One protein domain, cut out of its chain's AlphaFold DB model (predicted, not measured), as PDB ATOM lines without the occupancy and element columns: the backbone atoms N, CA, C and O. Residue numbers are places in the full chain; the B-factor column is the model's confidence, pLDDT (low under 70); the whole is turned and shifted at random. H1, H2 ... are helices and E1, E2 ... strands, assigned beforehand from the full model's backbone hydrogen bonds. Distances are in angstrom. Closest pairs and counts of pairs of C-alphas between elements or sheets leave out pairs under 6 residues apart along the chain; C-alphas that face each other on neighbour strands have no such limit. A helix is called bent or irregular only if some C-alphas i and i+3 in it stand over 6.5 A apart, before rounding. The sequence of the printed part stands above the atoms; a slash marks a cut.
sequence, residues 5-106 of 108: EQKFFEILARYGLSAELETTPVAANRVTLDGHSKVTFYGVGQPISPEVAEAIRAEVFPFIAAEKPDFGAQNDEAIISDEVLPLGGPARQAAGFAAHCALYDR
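What this domain is: This is residues 5 to 106 of the 108 residues of an uncharacterized protein of Candidatus Kaiserbacteria bacterium RIFCSPLOWO2_01_FULL_51_21 (UniProt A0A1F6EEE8). A strongly twisted sheet of three strands is covered by H2 over E2 and E3, with H1 side by side with H2; H3 packs by edge strand E1. The printed part has 102 residues, in the order H1 E1 E2 H2 E3 H3. The sheet, E1 E2 E3, and the class are mixed; the whole is compact, radius of gyration of the C-alphas 13.5 A, spans 39 by 32 by 21 A.

Where its parts are: H1, residues 5 to 14, begins at C-alpha 5 (45.122, 19.025, 18.985). E1, 26 to 33, spans 22.9 A; E2, 36 to 44, 25.1 A; H2, 50 to 66, 24.1 A, only just irregular: C-alphas 58 and 61 are 6.6 A apart. E3, 77 to 85, bends by 76 degrees at residue 82. H3, 94 to 104, ends at C-alpha 104 (58.919, 32.828, 26.210).

How they stand to each other: H1 touches H2, closest C-alphas Lys 7 and Val 60, 5.8 A. E1 and E2 form an antiparallel hairpin, N 29 to O 40 2.8 A; E2 and E3 are parallel, N 41 to O 79 2.9 A. H3 is over none of the strands.

The domain as a whole: There is no cut. In the printed part 33 residues are under 70 in pLDDT, among them residues 68 to 76 and residues 88 to 106.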
ATOM      1  N   GLU A   5      45.532  17.902  19.828       84.69
ATOM      2  CA  GLU A   5      45.122  19.025  18.985       84.69
ATOM      3  C   GLU A   5      43.658  18.904  18.533       84.69
ATOM      4  O   GLU A   5      42.875  19.840  18.691       84.69
ATOM      5  N   GLN A   6      43.245  17.728  18.048       86.31
ATOM      6  CA  GLN A   6      41.843  17.482  17.693       86.31
ATOM      7  C   GLN A   6      40.927  17.692  18.900       86.31
ATOM      8  O   GLN A   6      39.861  18.294  18.779       86.31
ATOM      9  N   LYS A   7      41.358  17.233  20.081       88.38
ATOM     10  CA  LYS A   7      40.577  17.373  21.306       88.38
ATOM     11  C   LYS A   7      40.456  18.822  21.770       88.38
ATOM     12  O   LYS A   7      39.387  19.233  22.215       88.38
ATOM     13  N   PHE A   8      41.522  19.597  21.619       88.44
ATOM     14  CA  PHE A   8      41.526  21.023  21.906       88.44
ATOM     15  C   PHE A   8      40.507  21.773  21.037       88.44
ATOM     16  O   PHE A   8      39.654  22.482  21.573       88.44
ATOM     17  N   PHE A   9      40.504  21.547  19.721       88.94
ATOM     18  CA  PHE A   9      39.530  22.186  18.830       88.94
ATOM     19  C   PHE A   9      38.086  21.714  19.068       88.94
ATOM     20  O   PHE A   9      37.167  22.528  18.988       88.94
ATOM     21  N   GLU A  10      37.866  20.442  19.423       90.62
ATOM     22  CA  GLU A  10      36.542  19.947  19.841       90.62
ATOM     23  C   GLU A  10      36.002  20.705  21.064       90.62
ATOM     24  O   GLU A  10      34.810  21.014  21.120       90.62
ATOM     25  N   ILE A  11      36.857  20.993  22.053       91.31
ATOM     26  CA  ILE A  11      36.463  21.767  23.237       91.31
ATOM     27  C   ILE A  11      36.079  23.177  22.819       91.31
ATOM     28  O   ILE A  11      34.980  23.610  23.145       91.31
ATOM     29  N   LEU A  12      36.922  23.872  22.052       88.56
ATOM     30  CA  LEU A  12      36.606  25.227  21.594       88.56
ATOM     31  C   LEU A  12      35.256  25.276  20.868       88.56
ATOM     32  O   LEU A  12      34.399  26.084  21.223       88.56
ATOM     33  N   ALA A  13      35.015  24.333  19.956       89.81
ATOM     34  CA  ALA A  13      33.739  24.214  19.260       89.81
ATOM     35  C   ALA A  13      32.555  23.972  20.217       89.81
ATOM     36  O   ALA A  13      31.499  24.583  20.047       89.81
ATOM     37  N   ARG A  14      32.718  23.134  21.254       93.19
ATOM     38  CA  ARG A  14      31.673  22.856  22.261       93.19
ATOM     39  C   ARG A  14      31.239  24.111  23.023       93.19
ATOM     40  O   ARG A  14      30.068  24.224  23.375       93.19
ATOM     41  N   TYR A  15      32.162  25.040  23.256       90.44
ATOM     42  CA  TYR A  15      31.900  26.309  23.941       90.44
ATOM     43  C   TYR A  15      31.576  27.464  22.974       90.44
ATOM     44  O   TYR A  15      31.502  28.615  23.398       90.44
ATOM     45  N   GLY A  16      31.370  27.182  21.680       88.81
ATOM     46  CA  GLY A  16      31.055  28.200  20.671       88.81
ATOM     47  C   GLY A  16      32.221  29.141  20.357       88.81
ATOM     48  O   GLY A  16      32.014  30.239  19.844       88.81
ATOM     49  N   LEU A  17      33.446  28.730  20.680       85.94
ATOM     50  CA  LEU A  17      34.659  29.499  20.450       85.94
ATOM     51  C   LEU A  17      35.221  29.160  19.073       85.94
ATOM     52  O   LEU A  17      35.253  27.995  18.670       85.94
ATOM     53  N   SER A  18      35.696  30.181  18.359       82.00
ATOM     54  CA  SER A  18      36.345  29.963  17.068       82.00
ATOM     55  C   SER A  18      37.556  29.037  17.227       82.00
ATOM     56  O   SER A  18      38.362  29.198  18.147       82.00
ATOM     57  N   ALA A  19      37.684  28.071  16.320       79.06
ATOM     58  CA  ALA A  19      38.865  27.222  16.178       79.06
ATOM     59  C   ALA A  19      39.826  27.751  15.100       79.06
ATOM     60  O   ALA A  19      40.915  27.210  14.920       79.06
ATOM     61  N   GLU A  20      39.438  28.804  14.374       77.44
ATOM     62  CA  GLU A  20      40.292  29.406  13.359       77.44
ATOM     63  C   GLU A  20      41.491  30.061  14.036       77.44
ATOM     64  O   GLU A  20      41.343  30.834  14.986       77.44
ATOM     65  N   LEU A  21      42.691  29.781  13.527       67.81
ATOM     66  CA  LEU A  21      43.930  30.297  14.105       67.81
ATOM     67  C   LEU A  21      43.907  31.821  14.245       67.81
ATOM     68  O   LEU A  21      44.399  32.337  15.239       67.81
ATOM     69  N   GLU A  22      43.279  32.545  13.318       68.12
ATOM     70  CA  GLU A  22      43.227  34.013  13.326       68.12
ATOM     71  C   GLU A  22      42.313  34.595  14.412       68.12
ATOM     72  O   GLU A  22      42.570  35.692  14.904       68.12
ATOM     73  N   THR A  23      41.271  33.861  14.814       73.31
ATOM     74  CA  THR A  23      40.188  34.382  15.666       73.31
ATOM     75  C   THR A  23      39.945  33.560  16.931       73.31
ATOM     76  O   THR A  23      39.106  33.938  17.748       73.31
ATOM     77  N   THR A  24      40.669  32.452  17.141       78.38
ATOM     78  CA  THR A  24      40.472  31.612  18.327       78.38
ATOM     79  C   THR A  24      40.701  32.395  19.629       78.38
ATOM     80  O   THR A  24      41.641  33.165  19.715       78.38
ATOM     81  N   PRO A  25      39.886  32.286  20.674       83.12
ATOM     82  CA  PRO A  25      40.104  33.051  21.909       83.12
ATOM     83  C   PRO A  25      41.106  32.383  22.864       83.12
ATOM     84  O   PRO A  25      41.470  32.965  23.884       83.12
ATOM     85  N   VAL A  26      41.580  31.176  22.536       85.94
ATOM     86  CA  VAL A  26      42.541  30.413  23.339       85.94
ATOM     87  C   VAL A  26      43.680  29.957  22.444       85.94
ATOM     88  O   VAL A  26      43.452  29.450  21.350       85.94
ATOM     89  N   ALA A  27      44.910  30.131  22.903       81.56
ATOM     90  CA  ALA A  27      46.097  29.712  22.179       81.56
ATOM     91  C   ALA A  27      46.846  28.615  22.937       81.56
ATOM     92  O   ALA A  27      46.792  28.567  24.162       81.56
ATOM     93  N   ALA A  28      47.570  27.765  22.212       81.56
ATOM     94  CA  ALA A  28      48.451  26.757  22.785       81.56
ATOM     95  C   ALA A  28      49.861  26.923  22.208       81.56
ATOM     96  O   ALA A  28      50.027  26.988  20.991       81.56
ATOM     97  N   ASN A  29      50.866  26.989  23.078       79.88
ATOM     98  CA  ASN A  29      52.274  26.914  22.704       79.88
ATOM     99  C   ASN A  29      52.829  25.553  23.119       79.88
ATOM    100  O   ASN A  29      52.610  25.135  24.256       79.88
ATOM    101  N   ARG A  30      53.568  24.884  22.232       77.56
ATOM    102  CA  ARG A  30      54.254  23.625  22.533       77.56
ATOM    103  C   ARG A  30      55.743  23.806  22.307       77.56
ATOM    104  O   ARG A  30      56.191  23.972  21.179       77.56
ATOM    105  N   VAL A  31      56.492  23.700  23.389       76.19
ATOM    106  CA  VAL A  31      57.939  23.880  23.416       76.19
ATOM    107  C   VAL A  31      58.564  22.543  23.745       76.19
ATOM    108  O   VAL A  31      58.075  21.849  24.632       76.19
ATOM    109  N   THR A  32      59.622  22.167  23.033       71.94
ATOM    110  CA  THR A  32      60.459  21.023  23.411       71.94
ATOM    111  C   THR A  32      61.879  21.516  23.623       71.94
ATOM    112  O   THR A  32      62.531  21.923  22.664       71.94
ATOM    113  N   LEU A  33      62.341  21.501  24.871       66.38
ATOM    114  CA  LEU A  33      63.681  21.927  25.277       66.38
ATOM    115  C   LEU A  33      64.322  20.804  26.082       66.38
ATOM    116  O   LEU A  33      63.695  20.273  26.991       66.38
ATOM    117  N   ASP A  34      65.546  20.417  25.725       67.06
ATOM    118  CA  ASP A  34      66.339  19.406  26.441       67.06
ATOM    119  C   ASP A  34      65.595  18.083  26.728       67.06
ATOM    120  O   ASP A  34      65.795  17.436  27.750       67.06
ATOM    121  N   GLY A  35      64.722  17.661  25.804       67.00
ATOM    122  CA  GLY A  35      63.912  16.441  25.940       67.00
ATOM    123  C   GLY A  35      62.601  16.621  26.715       67.00
ATOM    124  O   GLY A  35      61.787  15.701  26.740       67.00
ATOM    125  N   HIS A  36      62.355  17.810  27.263       71.81
ATOM    126  CA  HIS A  36      61.152  18.176  28.001       71.81
ATOM    127  C   HIS A  36      60.178  18.935  27.111       71.81
ATOM    128  O   HIS A  36      60.516  19.961  26.519       71.81
ATOM    129  N   SER A  37      58.952  18.433  27.004       74.19
ATOM    130  CA  SER A  37      57.864  19.112  26.318       74.19
ATOM    131  C   SER A  37      56.956  19.832  27.294       74.19
ATOM    132  O   SER A  37      56.282  19.217  28.117       74.19
ATOM    133  N   LYS A  38      56.853  21.142  27.107       80.19
ATOM    134  CA  LYS A  38      55.890  21.985  27.798       80.19
ATOM    135  C   LYS A  38      54.809  22.436  26.829       80.19
ATOM    136  O   LYS A  38      55.111  22.998  25.779       80.19
ATOM    137  N   VAL A  39      53.551  22.206  27.185       83.50
ATOM    138  CA  VAL A  39      52.390  22.756  26.487       83.50
ATOM    139  C   VAL A  39      51.749  23.803  27.385       83.50
ATOM    140  O   VAL A  39      51.304  23.487  28.485       83.50
ATOM    141  N   THR A  40      51.703  25.051  26.931       85.88
ATOM    142  CA  THR A  40      51.086  26.150  27.681       85.88
ATOM    143  C   THR A  40      49.889  26.693  26.927       85.88
ATOM    144  O   THR A  40      50.009  27.063  25.760       85.88
ATOM    145  N   PHE A  41      48.744  26.745  27.598       88.06
ATOM    146  CA  PHE A  41      47.518  27.339  27.082       88.06
ATOM    147  C   PHE A  41      47.364  28.766  27.612       88.06
ATOM    148  O   PHE A  41      47.546  28.999  28.806       88.06
ATOM    149  N   TYR A  42      47.002  29.700  26.735       87.81
ATOM    150  CA  TYR A  42      46.861  31.123  27.043       87.81
ATOM    151  C   TYR A  42      45.512  31.664  26.584       87.81
ATOM    152  O   TYR A  42      44.990  31.258  25.540       87.81
ATOM    153  N   GLY A  43      44.982  32.627  27.331       87.88
ATOM    154  CA  GLY A  43      43.855  33.433  26.875       87.88
ATOM    155  C   GLY A  43      44.326  34.463  25.854       87.88
ATOM    156  O   GLY A  43      45.444  34.967  25.957       87.88
ATOM    157  N   VAL A  44      43.504  34.780  24.854       83.69
ATOM    158  CA  VAL A  44      43.830  35.797  23.848       83.69
ATOM    159  C   VAL A  44      42.806  36.914  23.859       83.69
ATOM    160  O   VAL A  44      41.611  36.689  23.687       83.69
ATOM    161  N   GLY A  45      43.285  38.135  24.109       83.06
ATOM    162  CA  GLY A  45      42.455  39.320  24.333       83.06
ATOM    163  C   GLY A  45      41.692  39.300  25.665       83.06
ATOM    164  O   GLY A  45      41.439  40.359  26.234       83.06
ATOM    165  N   GLN A  46      41.364  38.114  26.182       85.81
ATOM    166  CA  GLN A  46      40.704  37.879  27.462       85.81
ATOM    167  C   GLN A  46      41.267  36.618  28.138       85.81
ATOM    168  O   GLN A  46      41.827  35.761  27.446       85.81
ATOM    169  N   PRO A  47      41.124  36.476  29.469       90.19
ATOM    170  CA  PRO A  47      41.447  35.234  30.171       90.19
ATOM    171  C   PRO A  47      40.675  34.034  29.615       90.19
ATOM    172  O   PRO A  47      39.539  34.174  29.159       90.19
ATOM    173  N   ILE A  48      41.268  32.839  29.705       90.44
ATOM    174  CA  ILE A  48      40.538  31.593  29.437       90.44
ATOM    175  C   ILE A  48      39.436  31.475  30.490       90.44
ATOM    176  O   ILE A  48      39.710  31.588  31.686       90.44
ATOM    177  N   SER A  49      38.192  31.250  30.060       93.25
ATOM    178  CA  SER A  49      37.096  31.087  31.014       93.25
ATOM    179  C   SER A  49      37.319  29.843  31.892       93.25
ATOM    180  O   SER A  49      37.907  28.860  31.422       93.25
ATOM    181  N   PRO A  50      36.855  29.843  33.154       94.06
ATOM    182  CA  PRO A  50      37.038  28.707  34.055       94.06
ATOM    183  C   PRO A  50      36.525  27.383  33.481       94.06
ATOM    184  O   PRO A  50      37.182  26.355  33.634       94.06
ATOM    185  N   GLU A  51      35.399  27.412  32.768       93.94
ATOM    186  CA  GLU A  51      34.765  26.228  32.188       93.94
ATOM    187  C   GLU A  51      35.603  25.642  31.045       93.94
ATOM    188  O   GLU A  51      35.788  24.429  30.954       93.94
ATOM    189  N   VAL A  52      36.154  26.504  30.187       92.25
ATOM    190  CA  VAL A  52      37.043  26.087  29.096       92.25
ATOM    191  C   VAL A  52      38.356  25.556  29.666       92.25
ATOM    192  O   VAL A  52      38.862  24.534  29.205       92.25
ATOM    193  N   ALA A  53      38.889  26.206  30.702       93.44
ATOM    194  CA  ALA A  53      40.097  25.758  31.381       93.44
ATOM    195  C   ALA A  53      39.907  24.381  32.041       93.44
ATOM    196  O   ALA A  53      40.781  23.518  31.939       93.44
ATOM    197  N   GLU A  54      38.768  24.144  32.692       94.88
ATOM    198  CA  GLU A  54      38.424  22.838  33.257       94.88
ATOM    199  C   GLU A  54      38.326  21.762  32.171       94.88
ATOM    200  O   GLU A  54      38.949  20.706  32.302       94.88
ATOM    201  N   ALA A  55      37.638  22.048  31.063       93.94
ATOM    202  CA  ALA A  55      37.533  21.118  29.943       93.94
ATOM    203  C   ALA A  55      38.910  20.772  29.353       93.94
ATOM    204  O   ALA A  55      39.203  19.601  29.111       93.94
ATOM    205  N   ILE A  56      39.797  21.759  29.171       91.88
ATOM    206  CA  ILE A  56      41.163  21.528  28.675       91.88
ATOM    207  C   ILE A  56      41.936  20.595  29.620       91.88
ATOM    208  O   ILE A  56      42.566  19.640  29.156       91.88
ATOM    209  N   ARG A  57      41.857  20.816  30.939       92.56
ATOM    210  CA  ARG A  57      42.516  19.951  31.934       92.56
ATOM    211  C   ARG A  57      41.957  18.530  31.923       92.56
ATOM    212  O   ARG A  57      42.725  17.575  31.975       92.56
ATOM    213  N   ALA A  58      40.637  18.387  31.861       91.81
ATOM    214  CA  ALA A  58      39.977  17.088  31.940       91.81
ATOM    215  C   ALA A  58      40.133  16.262  30.658       91.81
ATOM    216  O   ALA A  58      40.193  15.035  30.716       91.81
ATOM    217  N   GLU A  59      40.188  16.922  29.499       90.94
ATOM    218  CA  GLU A  59      40.095  16.246  28.210       90.94
ATOM    219  C   GLU A  59      41.344  16.385  27.341       90.94
ATOM    220  O   GLU A  59      41.652  15.434  26.641       90.94
ATOM    221  N   VAL A  60      42.089  17.493  27.353       89.25
ATOM    222  CA  VAL A  60      43.270  17.653  26.474       89.25
ATOM    223  C   VAL A  60      44.528  17.107  27.135       89.25
ATOM    224  O   VAL A  60      45.306  16.412  26.482       89.25
ATOM    225  N   PHE A  61      44.724  17.369  28.429       88.62
ATOM    226  CA  PHE A  61      45.931  16.935  29.145       88.62
ATOM    227  C   PHE A  61      46.144  15.411  29.082       88.62
ATOM    228  O   PHE A  61      47.270  14.999  28.793       88.62
ATOM    229  N   PRO A  62      45.111  14.554  29.241       86.75
ATOM    230  CA  PRO A  62      45.283  13.107  29.099       86.75
ATOM    231  C   PRO A  62      45.726  12.679  27.696       86.75
ATOM    232  O   PRO A  62      46.462  11.706  27.557       86.75
ATOM    233  N   PHE A  63      45.308  13.399  26.651       86.00
ATOM    234  CA  PHE A  63      45.732  13.106  25.281       86.00
ATOM    235  C   PHE A  63      47.174  13.540  25.040       86.00
ATOM    236  O   PHE A  63      47.920  12.789  24.425       86.00
ATOM    237  N   ILE A  64      47.589  14.699  25.565       83.25
ATOM    238  CA  ILE A  64      48.997  15.128  25.512       83.25
ATOM    239  C   ILE A  64      49.883  14.073  26.183       83.25
ATOM    240  O   ILE A  64      50.920  13.711  25.631       83.25
ATOM    241  N   ALA A  65      49.438  13.545  27.328       78.94
ATOM    242  CA  ALA A  65      50.145  12.485  28.029       78.94
ATOM    243  C   ALA A  65      50.192  11.170  27.234       78.94
ATOM    244  O   ALA A  65      51.231  10.528  27.165       78.94
ATOM    245  N   ALA A  66      49.092  10.779  26.587       77.81
ATOM    246  CA  ALA A  66      49.026   9.544  25.806       77.81
ATOM    247  C   ALA A  66      49.811   9.595  24.479       77.81
ATOM    248  O   ALA A  66      50.253   8.560  23.985       77.81
ATOM    249  N   GLU A  67      49.986  10.779  23.886       75.31
ATOM    250  CA  GLU A  67      50.746  10.971  22.640       75.31
ATOM    251  C   GLU A  67      52.255  10.776  22.800       75.31
ATOM    252  O   GLU A  67      52.975  10.680  21.805       75.31
ATOM    253  N   LYS A  68      52.742  10.701  24.038       65.00
ATOM    254  CA  LYS A  68      54.141  10.459  24.354       65.00
ATOM    255  C   LYS A  68      54.256   9.215  25.242       65.00
ATOM    256  O   LYS A  68      53.934   9.274  26.421       65.00
ATOM    257  N   PRO A  69      54.764   8.088  24.721       52.91
ATOM    258  CA  PRO A  69      54.986   6.883  25.523       52.91
ATOM    259  C   PRO A  69      55.933   7.092  26.721       52.91
ATOM    260  O   PRO A  69      55.849   6.346  27.689       52.91
ATOM    261  N   ASP A  70      56.781   8.129  26.675       51.06
ATOM    262  CA  ASP A  70      57.706   8.528  27.748       51.06
ATOM    263  C   ASP A  70      57.164   9.664  28.647       51.06
ATOM    264  O   ASP A  70      57.903  10.220  29.466       51.06
ATOM    265  N   PHE A  71      55.877  10.031  28.521       46.03
ATOM    266  CA  PHE A  71      55.221  11.022  29.386       46.03
ATOM    267  C   PHE A  71      55.097  10.447  30.806       46.03
ATOM    268  O   PHE A  71      54.158   9.736  31.151       46.03
ATOM    269  N   GLY A  72      56.126  10.690  31.615       45.22
ATOM    270  CA  GLY A  72      56.328  10.026  32.905       45.22
ATOM    271  C   GLY A  72      57.801   9.847  33.279       45.22
ATOM    272  O   GLY A  72      58.101   9.645  34.452       45.22
ATOM    273  N   ALA A  73      58.733  10.008  32.329       49.84
ATOM    274  CA  ALA A  73      60.180   9.943  32.565       49.84
ATOM    275  C   ALA A  73      60.805  11.255  33.099       49.84
ATOM    276  O   ALA A  73      62.022  11.395  33.086       49.84
ATOM    277  N   GLN A  74      59.984  12.144  33.673       51.41
ATOM    278  CA  GLN A  74      60.330  13.431  34.302       51.41
ATOM    279  C   GLN A  74      60.372  14.635  33.331       51.41
ATOM    280  O   GLN A  74      61.189  14.724  32.422       51.41
ATOM    281  N   ASN A  75      59.485  15.596  33.621       54.72
ATOM    282  CA  ASN A  75      59.446  17.000  33.169       54.72
ATOM    283  C   ASN A  75      58.680  17.373  31.884       54.72
ATOM    284  O   ASN A  75      58.882  18.472  31.370       54.72
ATOM    285  N   ASP A  76      57.735  16.554  31.418       64.69
ATOM    286  CA  ASP A  76      56.713  17.056  30.489       64.69
ATOM    287  C   ASP A  76      55.546  17.697  31.260       64.69
ATOM    288  O   ASP A  76      55.016  17.111  32.205       64.69
ATOM    289  N   GLU A  77      55.139  18.905  30.862       80.00
ATOM    290  CA  GLU A  77      54.161  19.712  31.600       80.00
ATOM    291  C   GLU A  77      53.078  20.260  30.663       80.00
ATOM    292  O   GLU A  77      53.376  20.834  29.617       80.00
ATOM    293  N   ALA A  78      51.810  20.121  31.048       83.38
ATOM    294  CA  ALA A  78      50.707  20.846  30.433       83.38
ATOM    295  C   ALA A  78      50.160  21.850  31.453       83.38
ATOM    296  O   ALA A  78      49.765  21.460  32.551       83.38
ATOM    297  N   ILE A  79      50.151  23.136  31.104       88.75
ATOM    298  CA  ILE A  79      49.710  24.210  32.001       88.75
ATOM    299  C   ILE A  79      48.721  25.144  31.323       88.75
ATOM    300  O   ILE A  79      48.787  25.398  30.122       88.75
ATOM    301  N   ILE A  80      47.818  25.693  32.126       89.44
ATOM    302  CA  ILE A  80      46.968  26.815  31.737       89.44
ATOM    303  C   ILE A  80      47.550  28.044  32.422       89.44
ATOM    304  O   ILE A  80      47.626  28.068  33.648       89.44
ATOM    305  N   SER A  81      48.008  29.007  31.630       87.00
ATOM    306  CA  SER A  81      48.567  30.256  32.135       87.00
ATOM    307  C   SER A  81      47.450  31.240  32.478       87.00
ATOM    308  O   SER A  81      46.479  31.358  31.730       87.00
ATOM    309  N   ASP A  82      47.622  31.991  33.567       87.25
ATOM    310  CA  ASP A  82      46.788  33.165  33.877       87.25
ATOM    311  C   ASP A  82      47.120  34.361  32.968       87.25
ATOM    312  O   ASP A  82      46.435  35.386  32.975       87.25
ATOM    313  N   GLU A  83      48.191  34.251  32.182       85.44
ATOM    314  CA  GLU A  83      48.585  35.268  31.225       85.44
ATOM    315  C   GLU A  83      47.586  35.379  30.064       85.44
ATOM    316  O   GLU A  83      47.166  34.390  29.454       85.44
ATOM    317  N   VAL A  84      47.265  36.627  29.724       85.56
ATOM    318  CA  VAL A  84      46.453  36.984  28.563       85.56
ATOM    319  C   VAL A  84      47.355  37.590  27.509       85.56
ATOM    320  O   VAL A  84      47.940  38.653  27.720       85.56
ATOM    321  N   LEU A  85      47.428  36.948  26.347       80.00
ATOM    322  CA  LEU A  85      48.180  37.487  25.227       80.00
ATOM    323  C   LEU A  85      47.400  38.684  24.658       80.00
ATOM    324  O   LEU A  85      46.242  38.511  24.251       80.00
ATOM    325  N   PRO A  86      48.001  39.887  24.572       72.25
ATOM    326  CA  PRO A  86      47.356  41.089  24.040       72.25
ATOM    327  C   PRO A  86      47.303  41.064  22.501       72.25
ATOM    328  O   PRO A  86      47.590  42.051  21.827       72.25
ATOM    329  N   LEU A  87      46.958  39.914  21.926       70.44
ATOM    330  CA  LEU A  87      46.798  39.710  20.492       70.44
ATOM    331  C   LEU A  87      45.345  40.056  20.141       70.44
ATOM    332  O   LEU A  87      44.471  39.196  20.090       70.44
ATOM    333  N   GLY A  88      45.068  41.354  20.013       54.12
ATOM    334  CA  GLY A  88      43.750  41.867  19.644       54.12
ATOM    335  C   GLY A  88      43.553  41.893  18.128       54.12
ATOM    336  O   GLY A  88      44.309  42.557  17.419       54.12
ATOM    337  N   GLY A  89      42.510  41.225  17.628       54.47
ATOM    338  CA  GLY A  89      42.132  41.275  16.208       54.47
ATOM    339  C   GLY A  89      43.165  40.631  15.265       54.47
ATOM    340  O   GLY A  89      44.023  39.892  15.741       54.47
ATOM    341  N   PRO A  90      43.104  40.880  13.936       49.22
ATOM    342  CA  PRO A  90      43.672  40.038  12.862       49.22
ATOM    343  C   PRO A  90      45.214  39.954  12.806       49.22
ATOM    344  O   PRO A  90      45.796  39.545  11.806       49.22
ATOM    345  N   ALA A  91      45.911  40.311  13.881       50.84
ATOM    346  CA  ALA A  91      47.351  40.190  14.050       50.84
ATOM    347  C   ALA A  91      47.768  38.841  14.672       50.84
ATOM    348  O   ALA A  91      48.724  38.763  15.442       50.84
ATOM    349  N   ARG A  92      47.089  37.755  14.294       55.47
ATOM    350  CA  ARG A  92      47.586  36.383  14.454       55.47
ATOM    351  C   ARG A  92      48.152  35.857  13.145       55.47
ATOM    352  O   ARG A  92      47.806  34.783  12.666       55.47
ATOM    353  N   GLN A  93      49.089  36.598  12.564       52.47
ATOM    354  CA  GLN A  93      49.998  35.934  11.641       52.47
ATOM    355  C   GLN A  93      50.695  34.837  12.447       52.47
ATOM    356  O   GLN A  93      51.266  35.128  13.497       52.47
ATOM    357  N   ALA A  94      50.630  33.585  11.991       53.28
ATOM    358  CA  ALA A  94      51.283  32.455  12.653       53.28
ATOM    359  C   ALA A  94      52.755  32.763  13.001       53.28
ATOM    360  O   ALA A  94      53.248  32.309  14.025       53.28
ATOM    361  N   ALA A  95      53.416  33.622  12.213       53.03
ATOM    362  CA  ALA A  95      54.741  34.170  12.490       53.03
ATOM    363  C   ALA A  95      54.802  35.109  13.713       53.03
ATOM    364  O   ALA A  95      55.745  35.021  14.486       53.03
ATOM    365  N   GLY A  96      53.817  35.988  13.915       53.19
ATOM    366  CA  GLY A  96      53.725  36.866  15.087       53.19
ATOM    367  C   GLY A  96      53.363  36.104  16.363       53.19
ATOM    368  O   GLY A  96      53.927  36.378  17.419       53.19
ATOM    369  N   PHE A  97      52.497  35.093  16.250       60.69
ATOM    370  CA  PHE A  97      52.199  34.172  17.347       60.69
ATOM    371  C   PHE A  97      53.420  33.313  17.705       60.69
ATOM    372  O   PHE A  97      53.831  33.299  18.859       60.69
ATOM    373  N   ALA A  98      54.068  32.693  16.713       62.56
ATOM    374  CA  ALA A  98      55.302  31.940  16.918       62.56
ATOM    375  C   ALA A  98      56.431  32.824  17.462       62.56
ATOM    376  O   ALA A  98      57.162  32.382  18.335       62.56
ATOM    377  N   ALA A  99      56.561  34.076  17.009       61.38
ATOM    378  CA  ALA A  99      57.539  35.018  17.548       61.38
ATOM    379  C   ALA A  99      57.238  35.378  19.008       61.38
ATOM    380  O   ALA A  99      58.160  35.429  19.816       61.38
ATOM    381  N   HIS A 100      55.969  35.598  19.358       60.00
ATOM    382  CA  HIS A 100      55.568  35.886  20.732       60.00
ATOM    383  C   HIS A 100      55.809  34.682  21.649       60.00
ATOM    384  O   HIS A 100      56.419  34.830  22.701       60.00
ATOM    385  N   CYS A 101      55.433  33.478  21.216       59.12
ATOM    386  CA  CYS A 101      55.750  32.233  21.912       59.12
ATOM    387  C   CYS A 101      57.267  32.004  22.035       59.12
ATOM    388  O   CYS A 101      57.744  31.687  23.120       59.12
ATOM    389  N   ALA A 102      58.042  32.289  20.986       61.31
ATOM    390  CA  ALA A 102      59.500  32.170  20.992       61.31
ATOM    391  C   ALA A 102      60.205  33.161  21.940       61.31
ATOM    392  O   ALA A 102      61.346  32.917  22.337       61.31
ATOM    393  N   LEU A 103      59.564  34.276  22.318       56.59
ATOM    394  CA  LEU A 103      60.083  35.159  23.372       56.59
ATOM    395  C   LEU A 103      60.032  34.477  24.747       56.59
ATOM    396  O   LEU A 103      60.942  34.676  25.548       56.59
ATOM    397  N   TYR A 104      59.024  33.637  24.993       52.12
ATOM    398  CA  TYR A 104      58.919  32.828  26.210       52.12
ATOM    399  C   TYR A 104      59.819  31.584  26.176       52.12
ATOM    400  O   TYR A 104      60.227  31.107  27.233       52.12
ATOM    401  N   ASP A 105      60.218  31.124  24.985       50.66
ATOM    402  CA  ASP A 105      61.183  30.028  24.802       50.66
ATOM    403  C   ASP A 105      62.631  30.429  25.147       50.66
ATOM    404  O   ASP A 105      63.492  29.564  25.304       50.66
ATOM    405  N   ARG A 106      62.934  31.735  25.249       45.47
ATOM    406  CA  ARG A 106      64.304  32.260  25.429       45.47
ATOM    407  C   ARG A 106      64.664  32.748  26.833       45.47
ATOM    408  O   ARG A 106      65.756  33.287  27.009       45.47
TER     409      ARG A 106